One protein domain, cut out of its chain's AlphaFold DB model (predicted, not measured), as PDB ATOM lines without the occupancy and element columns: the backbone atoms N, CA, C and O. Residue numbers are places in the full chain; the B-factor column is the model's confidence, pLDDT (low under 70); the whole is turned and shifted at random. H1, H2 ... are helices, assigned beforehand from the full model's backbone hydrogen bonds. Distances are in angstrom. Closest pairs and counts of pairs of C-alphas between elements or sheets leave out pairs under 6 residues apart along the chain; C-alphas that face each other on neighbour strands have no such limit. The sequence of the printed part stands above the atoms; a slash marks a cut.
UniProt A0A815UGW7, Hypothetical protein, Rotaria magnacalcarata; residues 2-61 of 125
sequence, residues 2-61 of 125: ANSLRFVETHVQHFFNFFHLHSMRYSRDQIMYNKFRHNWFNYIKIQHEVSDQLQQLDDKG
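What this domain is: This is residues 2 to 61 of the 125 residues of the protein "Hypothetical protein" of Rotaria magnacalcarata (UniProt A0A815UGW7). One long helix, H2, makes the longest axis, and a shorter helix, H1, slants away from its side at a steep angle, coming near it only around Phe 15 and Trp 40. A long loop, residues 19 to 29, leads from the end of H1 round to the start of H2, and the two helices are only loosely packed. The printed part has 60 residues with two named helices, H1 then H2 along the chain, and no named strand; its class is all helix. The whole is loose, with a radius of gyration of the C-alphas of 14.8 A and spans of 48 by 21 by 18 A.

How they stand to each other: Start with the longest helix, H2, at residues 30 to 58, and then look back to H1 at residues 5 to 18. H1 and H2 are close but not clearly touching, with 1 pair of C-alphas within 8 A. That closest pair is Phe 15 and Trp 40, whose C-alphas are 7.3 A apart. The two helices run opposite ways at a steep tilt of 63 degrees, and their centres are 12.2 A apart. In the backbones of H1 and H2 you will find every O i to N i+4 pair within hydrogen-bond range.

Where its parts are: Find C-alpha 30 at (-33.563, -49.622, 7.365); from there H2 runs 41.9 A to C-alpha 58 at (-52.278, -12.147, 9.215). Then find C-alpha 5 at (-30.669, -23.729, 15.826), where H1 begins; it runs 19.9 A to C-alpha 18.

The domain as a whole: The two C-alphas farthest apart are those of Arg 28 and Gly 61, at 49.2 A. The link from H1 to H2 is long, with 11 residues, and the printed part has no cut. Residues 2 to 10, 22 to 35 and 48 to 61 stand free. Look at the B-factor column: residues 2 to 28 are under 70, and the mean pLDDT is 61 for H1 and 80 for H2.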
ATOM      1  N   ALA A   2     -35.198 -16.438  10.715       36.94
ATOM      2  CA  ALA A   2     -33.961 -16.868  11.351       36.94
ATOM      3  C   ALA A   2     -33.898 -18.399  11.326       36.94
ATOM      4  O   ALA A   2     -34.697 -19.058  11.992       36.94
ATOM      5  N   ASN A   3     -32.915 -18.937  10.601       46.16
ATOM      6  CA  ASN A   3     -32.384 -20.298  10.723       46.16
ATOM      7  C   ASN A   3     -31.783 -20.513  12.126       46.16
ATOM      8  O   ASN A   3     -30.602 -20.822  12.272       46.16
ATOM      9  N   SER A   4     -32.542 -20.236  13.186       49.03
ATOM     10  CA  SER A   4     -32.034 -20.389  14.539       49.03
ATOM     11  C   SER A   4     -32.013 -21.877  14.856       49.03
ATOM     12  O   SER A   4     -33.018 -22.567  14.689       49.03
ATOM     13  N   LEU A   5     -30.867 -22.367  15.322       48.69
ATOM     14  CA  LEU A   5     -30.669 -23.729  15.826       48.69
ATOM     15  C   LEU A   5     -31.828 -24.174  16.741       48.69
ATOM     16  O   LEU A   5     -32.298 -25.302  16.670       48.69
ATOM     17  N   ARG A   6     -32.377 -23.219  17.496       44.69
ATOM     18  CA  ARG A   6     -33.518 -23.365  18.398       44.69
ATOM     19  C   ARG A   6     -34.834 -23.755  17.704       44.69
ATOM     20  O   ARG A   6     -35.625 -24.484  18.292       44.69
ATOM     21  N   PHE A   7     -35.084 -23.303  16.471       55.53
ATOM     22  CA  PHE A   7     -36.239 -23.730  15.664       55.53
ATOM     23  C   PHE A   7     -36.111 -25.205  15.274       55.53
ATOM     24  O   PHE A   7     -37.045 -25.984  15.463       55.53
ATOM     25  N   VAL A   8     -34.918 -25.596  14.811       57.00
ATOM     26  CA  VAL A   8     -34.607 -26.984  14.453       57.00
ATOM     27  C   VAL A   8     -34.727 -27.879  15.684       57.00
ATOM     28  O   VAL A   8     -35.461 -28.860  15.645       57.00
ATOM     29  N   GLU A   9     -34.100 -27.510  16.802       58.28
ATOM     30  CA  GLU A   9     -34.177 -28.253  18.066       58.28
ATOM     31  C   GLU A   9     -35.615 -28.393  18.572       58.28
ATOM     32  O   GLU A   9     -36.024 -29.488  18.952       58.28
ATOM     33  N   THR A  10     -36.419 -27.326  18.518       64.88
ATOM     34  CA  THR A  10     -37.812 -27.367  18.990       64.88
ATOM     35  C   THR A  10     -38.659 -28.325  18.153       64.88
ATOM     36  O   THR A  10     -39.423 -29.110  18.712       64.88
ATOM     37  N   HIS A  11     -38.528 -28.295  16.825       64.44
ATOM     38  CA  HIS A  11     -39.287 -29.180  15.938       64.44
ATOM     39  C   HIS A  11     -38.792 -30.625  15.970       64.44
ATOM     40  O   HIS A  11     -39.610 -31.546  15.934       64.44
ATOM     41  N   VAL A  12     -37.481 -30.830  16.126       65.31
ATOM     42  CA  VAL A  12     -36.893 -32.152  16.375       65.31
ATOM     43  C   VAL A  12     -37.480 -32.725  17.659       65.31
ATOM     44  O   VAL A  12     -38.110 -33.781  17.624       65.31
ATOM     45  N   GLN A  13     -37.400 -31.994  18.770       61.66
ATOM     46  CA  GLN A  13     -37.936 -32.443  20.053       61.66
ATOM     47  C   GLN A  13     -39.442 -32.746  19.975       61.66
ATOM     48  O   GLN A  13     -39.900 -33.762  20.499       61.66
ATOM     49  N   HIS A  14     -40.217 -31.902  19.284       66.81
ATOM     50  CA  HIS A  14     -41.659 -32.096  19.128       66.81
ATOM     51  C   HIS A  14     -42.004 -33.377  18.369       66.81
ATOM     52  O   HIS A  14     -42.899 -34.106  18.788       66.81
ATOM     53  N   PHE A  15     -41.288 -33.684  17.290       67.44
ATOM     54  CA  PHE A  15     -41.481 -34.926  16.547       67.44
ATOM     55  C   PHE A  15     -41.121 -36.158  17.376       67.44
ATOM     56  O   PHE A  15     -41.897 -37.111  17.423       67.44
ATOM     57  N   PHE A  16     -39.969 -36.140  18.056       66.19
ATOM     58  CA  PHE A  16     -39.533 -37.266  18.886       66.19
ATOM     59  C   PHE A  16     -40.522 -37.542  20.027       66.19
ATOM     60  O   PHE A  16     -40.847 -38.704  20.289       66.19
ATOM     61  N   ASN A  17     -41.079 -36.485  20.627       64.75
ATOM     62  CA  ASN A  17     -42.142 -36.585  21.623       64.75
ATOM     63  C   ASN A  17     -43.460 -37.094  21.019       64.75
ATOM     64  O   ASN A  17     -44.066 -38.014  21.564       64.75
ATOM     65  N   PHE A  18     -43.895 -36.544  19.881       65.38
ATOM     66  CA  PHE A  18     -45.156 -36.919  19.230       65.38
ATOM     67  C   PHE A  18     -45.168 -38.401  18.832       65.38
ATOM     68  O   PHE A  18     -46.122 -39.119  19.123       65.38
ATOM     69  N   PHE A  19     -44.067 -38.900  18.268       63.31
ATOM     70  CA  PHE A  19     -43.932 -40.301  17.861       63.31
ATOM     71  C   PHE A  19     -43.442 -41.243  18.975       63.31
ATOM     72  O   PHE A  19     -43.191 -42.414  18.697       63.31
ATOM     73  N   HIS A  20     -43.320 -40.769  20.226       60.84
ATOM     74  CA  HIS A  20     -42.913 -41.571  21.394       60.84
ATOM     75  C   HIS A  20     -41.601 -42.345  21.170       60.84
ATOM     76  O   HIS A  20     -41.383 -43.444  21.697       60.84
ATOM     77  N   LEU A  21     -40.700 -41.753  20.386       58.84
ATOM     78  CA  LEU A  21     -39.482 -42.393  19.893       58.84
ATOM     79  C   LEU A  21     -38.492 -42.746  21.010       58.84
ATOM     80  O   LEU A  21     -37.669 -43.636  20.829       58.84
ATOM     81  N   HIS A  22     -38.623 -42.131  22.187       56.22
ATOM     82  CA  HIS A  22     -37.857 -42.492  23.383       56.22
ATOM     83  C   HIS A  22     -38.125 -43.923  23.878       56.22
ATOM     84  O   HIS A  22     -37.276 -44.500  24.551       56.22
ATOM     85  N   SER A  23     -39.279 -44.508  23.537       54.41
ATOM     86  CA  SER A  23     -39.632 -45.887  23.905       54.41
ATOM     87  C   SER A  23     -39.252 -46.924  22.843       54.41
ATOM     88  O   SER A  23     -39.290 -48.128  23.105       54.41
ATOM     89  N   MET A  24     -38.854 -46.483  21.645       54.50
ATOM     90  CA  MET A  24     -38.452 -47.392  20.581       54.50
ATOM     91  C   MET A  24     -36.990 -47.786  20.765       54.50
ATOM     92  O   MET A  24     -36.080 -46.978  20.601       54.50
ATOM     93  N   ARG A  25     -36.753 -49.063  21.092       54.50
ATOM     94  CA  ARG A  25     -35.419 -49.664  20.975       54.50
ATOM     95  C   ARG A  25     -34.915 -49.386  19.562       54.50
ATOM     96  O   ARG A  25     -35.576 -49.800  18.614       54.50
ATOM     97  N   TYR A  26     -33.781 -48.695  19.443       55.94
ATOM     98  CA  TYR A  26     -33.103 -48.404  18.180       55.94
ATOM     99  C   TYR A  26     -32.848 -49.704  17.413       55.94
ATOM    100  O   TYR A  26     -31.809 -50.348  17.574       55.94
ATOM    101  N   SER A  27     -33.809 -50.132  16.600       57.34
ATOM    102  CA  SER A  27     -33.571 -51.205  15.656       57.34
ATOM    103  C   SER A  27     -32.760 -50.591  14.520       57.34
ATOM    104  O   SER A  27     -33.062 -49.505  14.022       57.34
ATOM    105  N   ARG A  28     -31.691 -51.270  14.100       60.03
ATOM    106  CA  ARG A  28     -30.942 -50.915  12.882       60.03
ATOM    107  C   ARG A  28     -31.724 -51.304  11.619       60.03
ATOM    108  O   ARG A  28     -31.130 -51.692  10.619       60.03
ATOM    109  N   ASP A  29     -33.049 -51.284  11.686       71.56
ATOM    110  CA  ASP A  29     -33.910 -51.662  10.580       71.56
ATOM    111  C   ASP A  29     -34.061 -50.469   9.631       71.56
ATOM    112  O   ASP A  29     -34.664 -49.440   9.958       71.56
ATOM    113  N   GLN A  30     -33.501 -50.617   8.432       76.31
ATOM    114  CA  GLN A  30     -33.563 -49.622   7.365       76.31
ATOM    115  C   GLN A  30     -35.012 -49.254   6.999       76.31
ATOM    116  O   GLN A  30     -35.284 -48.111   6.624       76.31
ATOM    117  N   ILE A  31     -35.955 -50.194   7.137       78.38
ATOM    118  CA  ILE A  31     -37.382 -49.960   6.880       78.38
ATOM    119  C   ILE A  31     -37.940 -48.968   7.905       78.38
ATOM    120  O   ILE A  31     -38.654 -48.028   7.545       78.38
ATOM    121  N   MET A  32     -37.563 -49.132   9.173       71.00
ATOM    122  CA  MET A  32     -37.966 -48.243  10.258       71.00
ATOM    123  C   MET A  32     -37.409 -46.828  10.053       71.00
ATOM    124  O   MET A  32     -38.157 -45.852  10.142       71.00
ATOM    125  N   TYR A  33     -36.130 -46.714   9.678       76.69
ATOM    126  CA  TYR A  33     -35.510 -45.432   9.330       76.69
ATOM    127  C   TYR A  33     -36.231 -44.730   8.169       76.69
ATOM    128  O   TYR A  33     -36.561 -43.548   8.271       76.69
ATOM    129  N   ASN A  34     -36.535 -45.452   7.086       77.50
ATOM    130  CA  ASN A  34     -37.250 -44.888   5.939       77.50
ATOM    131  C   ASN A  34     -38.647 -44.381   6.330       77.50
ATOM    132  O   ASN A  34     -39.058 -43.308   5.882       77.50
ATOM    133  N   LYS A  35     -39.352 -45.101   7.213       77.81
ATOM    134  CA  LYS A  35     -40.658 -44.683   7.742       77.81
ATOM    135  C   LYS A  35     -40.558 -43.410   8.586       77.81
ATOM    136  O   LYS A  35     -41.363 -42.501   8.401       77.81
ATOM    137  N   PHE A  36     -39.551 -43.294   9.456       72.94
ATOM    138  CA  PHE A  36     -39.329 -42.063  10.224       72.94
ATOM    139  C   PHE A  36     -38.968 -40.883   9.343       72.94
ATOM    140  O   PHE A  36     -39.540 -39.811   9.505       72.94
ATOM    141  N   ARG A  37     -38.064 -41.090   8.386       79.12
ATOM    142  CA  ARG A  37     -37.674 -40.067   7.419       79.12
ATOM    143  C   ARG A  37     -38.889 -39.552   6.647       79.12
ATOM    144  O   ARG A  37     -39.053 -38.344   6.510       79.12
ATOM    145  N   HIS A  38     -39.756 -40.451   6.186       77.81
ATOM    146  CA  HIS A  38     -40.997 -40.081   5.510       77.81
ATOM    147  C   HIS A  38     -41.930 -39.271   6.424       77.81
ATOM    148  O   HIS A  38     -42.373 -38.189   6.045       77.81
ATOM    149  N   ASN A  39     -42.169 -39.741   7.652       74.94
ATOM    150  CA  ASN A  39     -43.013 -39.037   8.620       74.94
ATOM    151  C   ASN A  39     -42.460 -37.652   8.982       74.94
ATOM    152  O   ASN A  39     -43.229 -36.706   9.120       74.94
ATOM    153  N   TRP A  40     -41.141 -37.525   9.115       74.62
ATOM    154  CA  TRP A  40     -40.463 -36.264   9.404       74.62
ATOM    155  C   TRP A  40     -40.647 -35.255   8.268       74.62
ATOM    156  O   TRP A  40     -41.043 -34.118   8.516       74.62
ATOM    157  N   PHE A  41     -40.433 -35.670   7.016       80.69
ATOM    158  CA  PHE A  41     -40.650 -34.784   5.870       80.69
ATOM    159  C   PHE A  41     -42.113 -34.385   5.703       80.69
ATOM    160  O   PHE A  41     -42.388 -33.219   5.434       80.69
ATOM    161  N   ASN A  42     -43.046 -35.313   5.919       80.56
ATOM    162  CA  ASN A  42     -44.470 -34.984   5.910       80.56
ATOM    163  C   ASN A  42     -44.813 -33.978   7.013       80.56
ATOM    164  O   ASN A  42     -45.523 -33.014   6.751       80.56
ATOM    165  N   TYR A  43     -44.275 -34.161   8.223       76.38
ATOM    166  CA  TYR A  43     -44.475 -33.222   9.323       76.38
ATOM    167  C   TYR A  43     -43.946 -31.824   8.977       76.38
ATOM    168  O   TYR A  43     -44.687 -30.855   9.110       76.38
ATOM    169  N   ILE A  44     -42.713 -31.714   8.466       77.75
ATOM    170  CA  ILE A  44     -42.140 -30.431   8.022       77.75
ATOM    171  C   ILE A  44     -43.016 -29.779   6.952       77.75
ATOM    172  O   ILE A  44     -43.295 -28.585   7.039       77.75
ATOM    173  N   LYS A  45     -43.474 -30.551   5.961       81.19
ATOM    174  CA  LYS A  45     -44.340 -30.041   4.897       81.19
ATOM    175  C   LYS A  45     -45.633 -29.451   5.465       81.19
ATOM    176  O   LYS A  45     -45.975 -28.323   5.133       81.19
ATOM    177  N   ILE A  46     -46.292 -30.176   6.371       79.19
ATOM    178  CA  ILE A  46     -47.504 -29.703   7.052       79.19
ATOM    179  C   ILE A  46     -47.215 -28.420   7.843       79.19
ATOM    180  O   ILE A  46     -48.007 -27.487   7.793       79.19
ATOM    181  N   GLN A  47     -46.087 -28.337   8.557       77.00
ATOM    182  CA  GLN A  47     -45.732 -27.121   9.302       77.00
ATOM    183  C   GLN A  47     -45.528 -25.910   8.382       77.00
ATOM    184  O   GLN A  47     -45.970 -24.816   8.723       77.00
ATOM    185  N   HIS A  48     -44.909 -26.098   7.213       79.50
ATOM    186  CA  HIS A  48     -44.791 -25.035   6.214       79.50
ATOM    187  C   HIS A  48     -46.158 -24.590   5.691       79.50
ATOM    188  O   HIS A  48     -46.445 -23.399   5.710       79.50
ATOM    189  N   GLU A  49     -47.021 -25.532   5.304       84.50
ATOM    190  CA  GLU A  49     -48.372 -25.224   4.821       84.50
ATOM    191  C   GLU A  49     -49.194 -24.458   5.873       84.50
ATOM    192  O   GLU A  49     -49.855 -23.473   5.545       84.50
ATOM    193  N   VAL A  50     -49.110 -24.855   7.149       82.38
ATOM    194  CA  VAL A  50     -49.761 -24.144   8.262       82.38
ATOM    195  C   VAL A  50     -49.179 -22.741   8.443       82.38
ATOM    196  O   VAL A  50     -49.931 -21.787   8.627       82.38
ATOM    197  N   SER A  51     -47.855 -22.587   8.373       81.38
ATOM    198  CA  SER A  51     -47.208 -21.276   8.484       81.38
ATOM    199  C   SER A  51     -47.638 -20.331   7.360       81.38
ATOM    200  O   SER A  51     -47.902 -19.161   7.624       81.38
ATOM    201  N   ASP A  52     -47.743 -20.832   6.128       86.19
ATOM    202  CA  ASP A  52     -48.184 -20.044   4.976       86.19
ATOM    203  C   ASP A  52     -49.657 -19.629   5.117       86.19
ATOM    204  O   ASP A  52     -50.015 -18.488   4.823       86.19
ATOM    205  N   GLN A  53     -50.518 -20.524   5.615       86.12
ATOM    206  CA  GLN A  53     -51.921 -20.207   5.902       86.12
ATOM    207  C   GLN A  53     -52.058 -19.129   6.979       86.12
ATOM    208  O   GLN A  53     -52.831 -18.186   6.803       86.12
ATOM    209  N   LEU A  54     -51.295 -19.238   8.070       85.31
ATOM    210  CA  LEU A  54     -51.287 -18.233   9.134       85.31
ATOM    211  C   LEU A  54     -50.806 -16.876   8.615       85.31
ATOM    212  O   LEU A  54     -51.448 -15.870   8.905       85.31
ATOM    213  N   GLN A  55     -49.756 -16.839   7.789       86.69
ATOM    214  CA  GLN A  55     -49.283 -15.594   7.179       86.69
ATOM    215  C   GLN A  55     -50.361 -14.951   6.297       86.69
ATOM    216  O   GLN A  55     -50.611 -13.757   6.399       86.69
ATOM    217  N   GLN A  56     -51.063 -15.740   5.478       88.38
ATOM    218  CA  GLN A  56     -52.153 -15.224   4.642       88.38
ATOM    219  C   GLN A  56     -53.329 -14.667   5.454       88.38
ATOM    220  O   GLN A  56     -54.045 -13.794   4.960       88.38
ATOM    221  N   LEU A  57     -53.591 -15.216   6.641       86.62
ATOM    222  CA  LEU A  57     -54.615 -14.707   7.554       86.62
ATOM    223  C   LEU A  57     -54.150 -13.412   8.224       86.62
ATOM    224  O   LEU A  57     -54.933 -12.468   8.310       86.62
ATOM    225  N   ASP A  58     -52.885 -13.345   8.632       87.50
ATOM    226  CA  ASP A  58     -52.278 -12.147   9.215       87.50
ATOM    227  C   ASP A  58     -52.283 -10.976   8.219       87.50
ATOM    228  O   ASP A  58     -52.810  -9.904   8.511       87.50
ATOM    229  N   ASP A  59     -51.869 -11.226   6.971       88.31
ATOM    230  CA  ASP A  59     -51.878 -10.239   5.881       88.31
ATOM    231  C   ASP A  59     -53.290  -9.686   5.587       88.31
ATOM    232  O   ASP A  59     -53.447  -8.570   5.084       88.31
ATOM    233  N   LYS A  60     -54.340 -10.460   5.896       88.12
ATOM    234  CA  LYS A  60     -55.753 -10.069   5.738       88.12
ATOM    235  C   LYS A  60     -56.345  -9.408   6.986       88.12
ATOM    236  O   LYS A  60     -57.532  -9.080   6.971       88.12
ATOM    237  N   GLY A  61     -55.574  -9.249   8.064       84.38
ATOM    238  CA  GLY A  61     -56.074  -8.784   9.361       84.38
ATOM    239  C   GLY A  61     -57.066  -9.757  10.010       84.38
ATOM    240  O   GLY A  61     -57.921  -9.351  10.792       84.38
TER     241      GLY A  61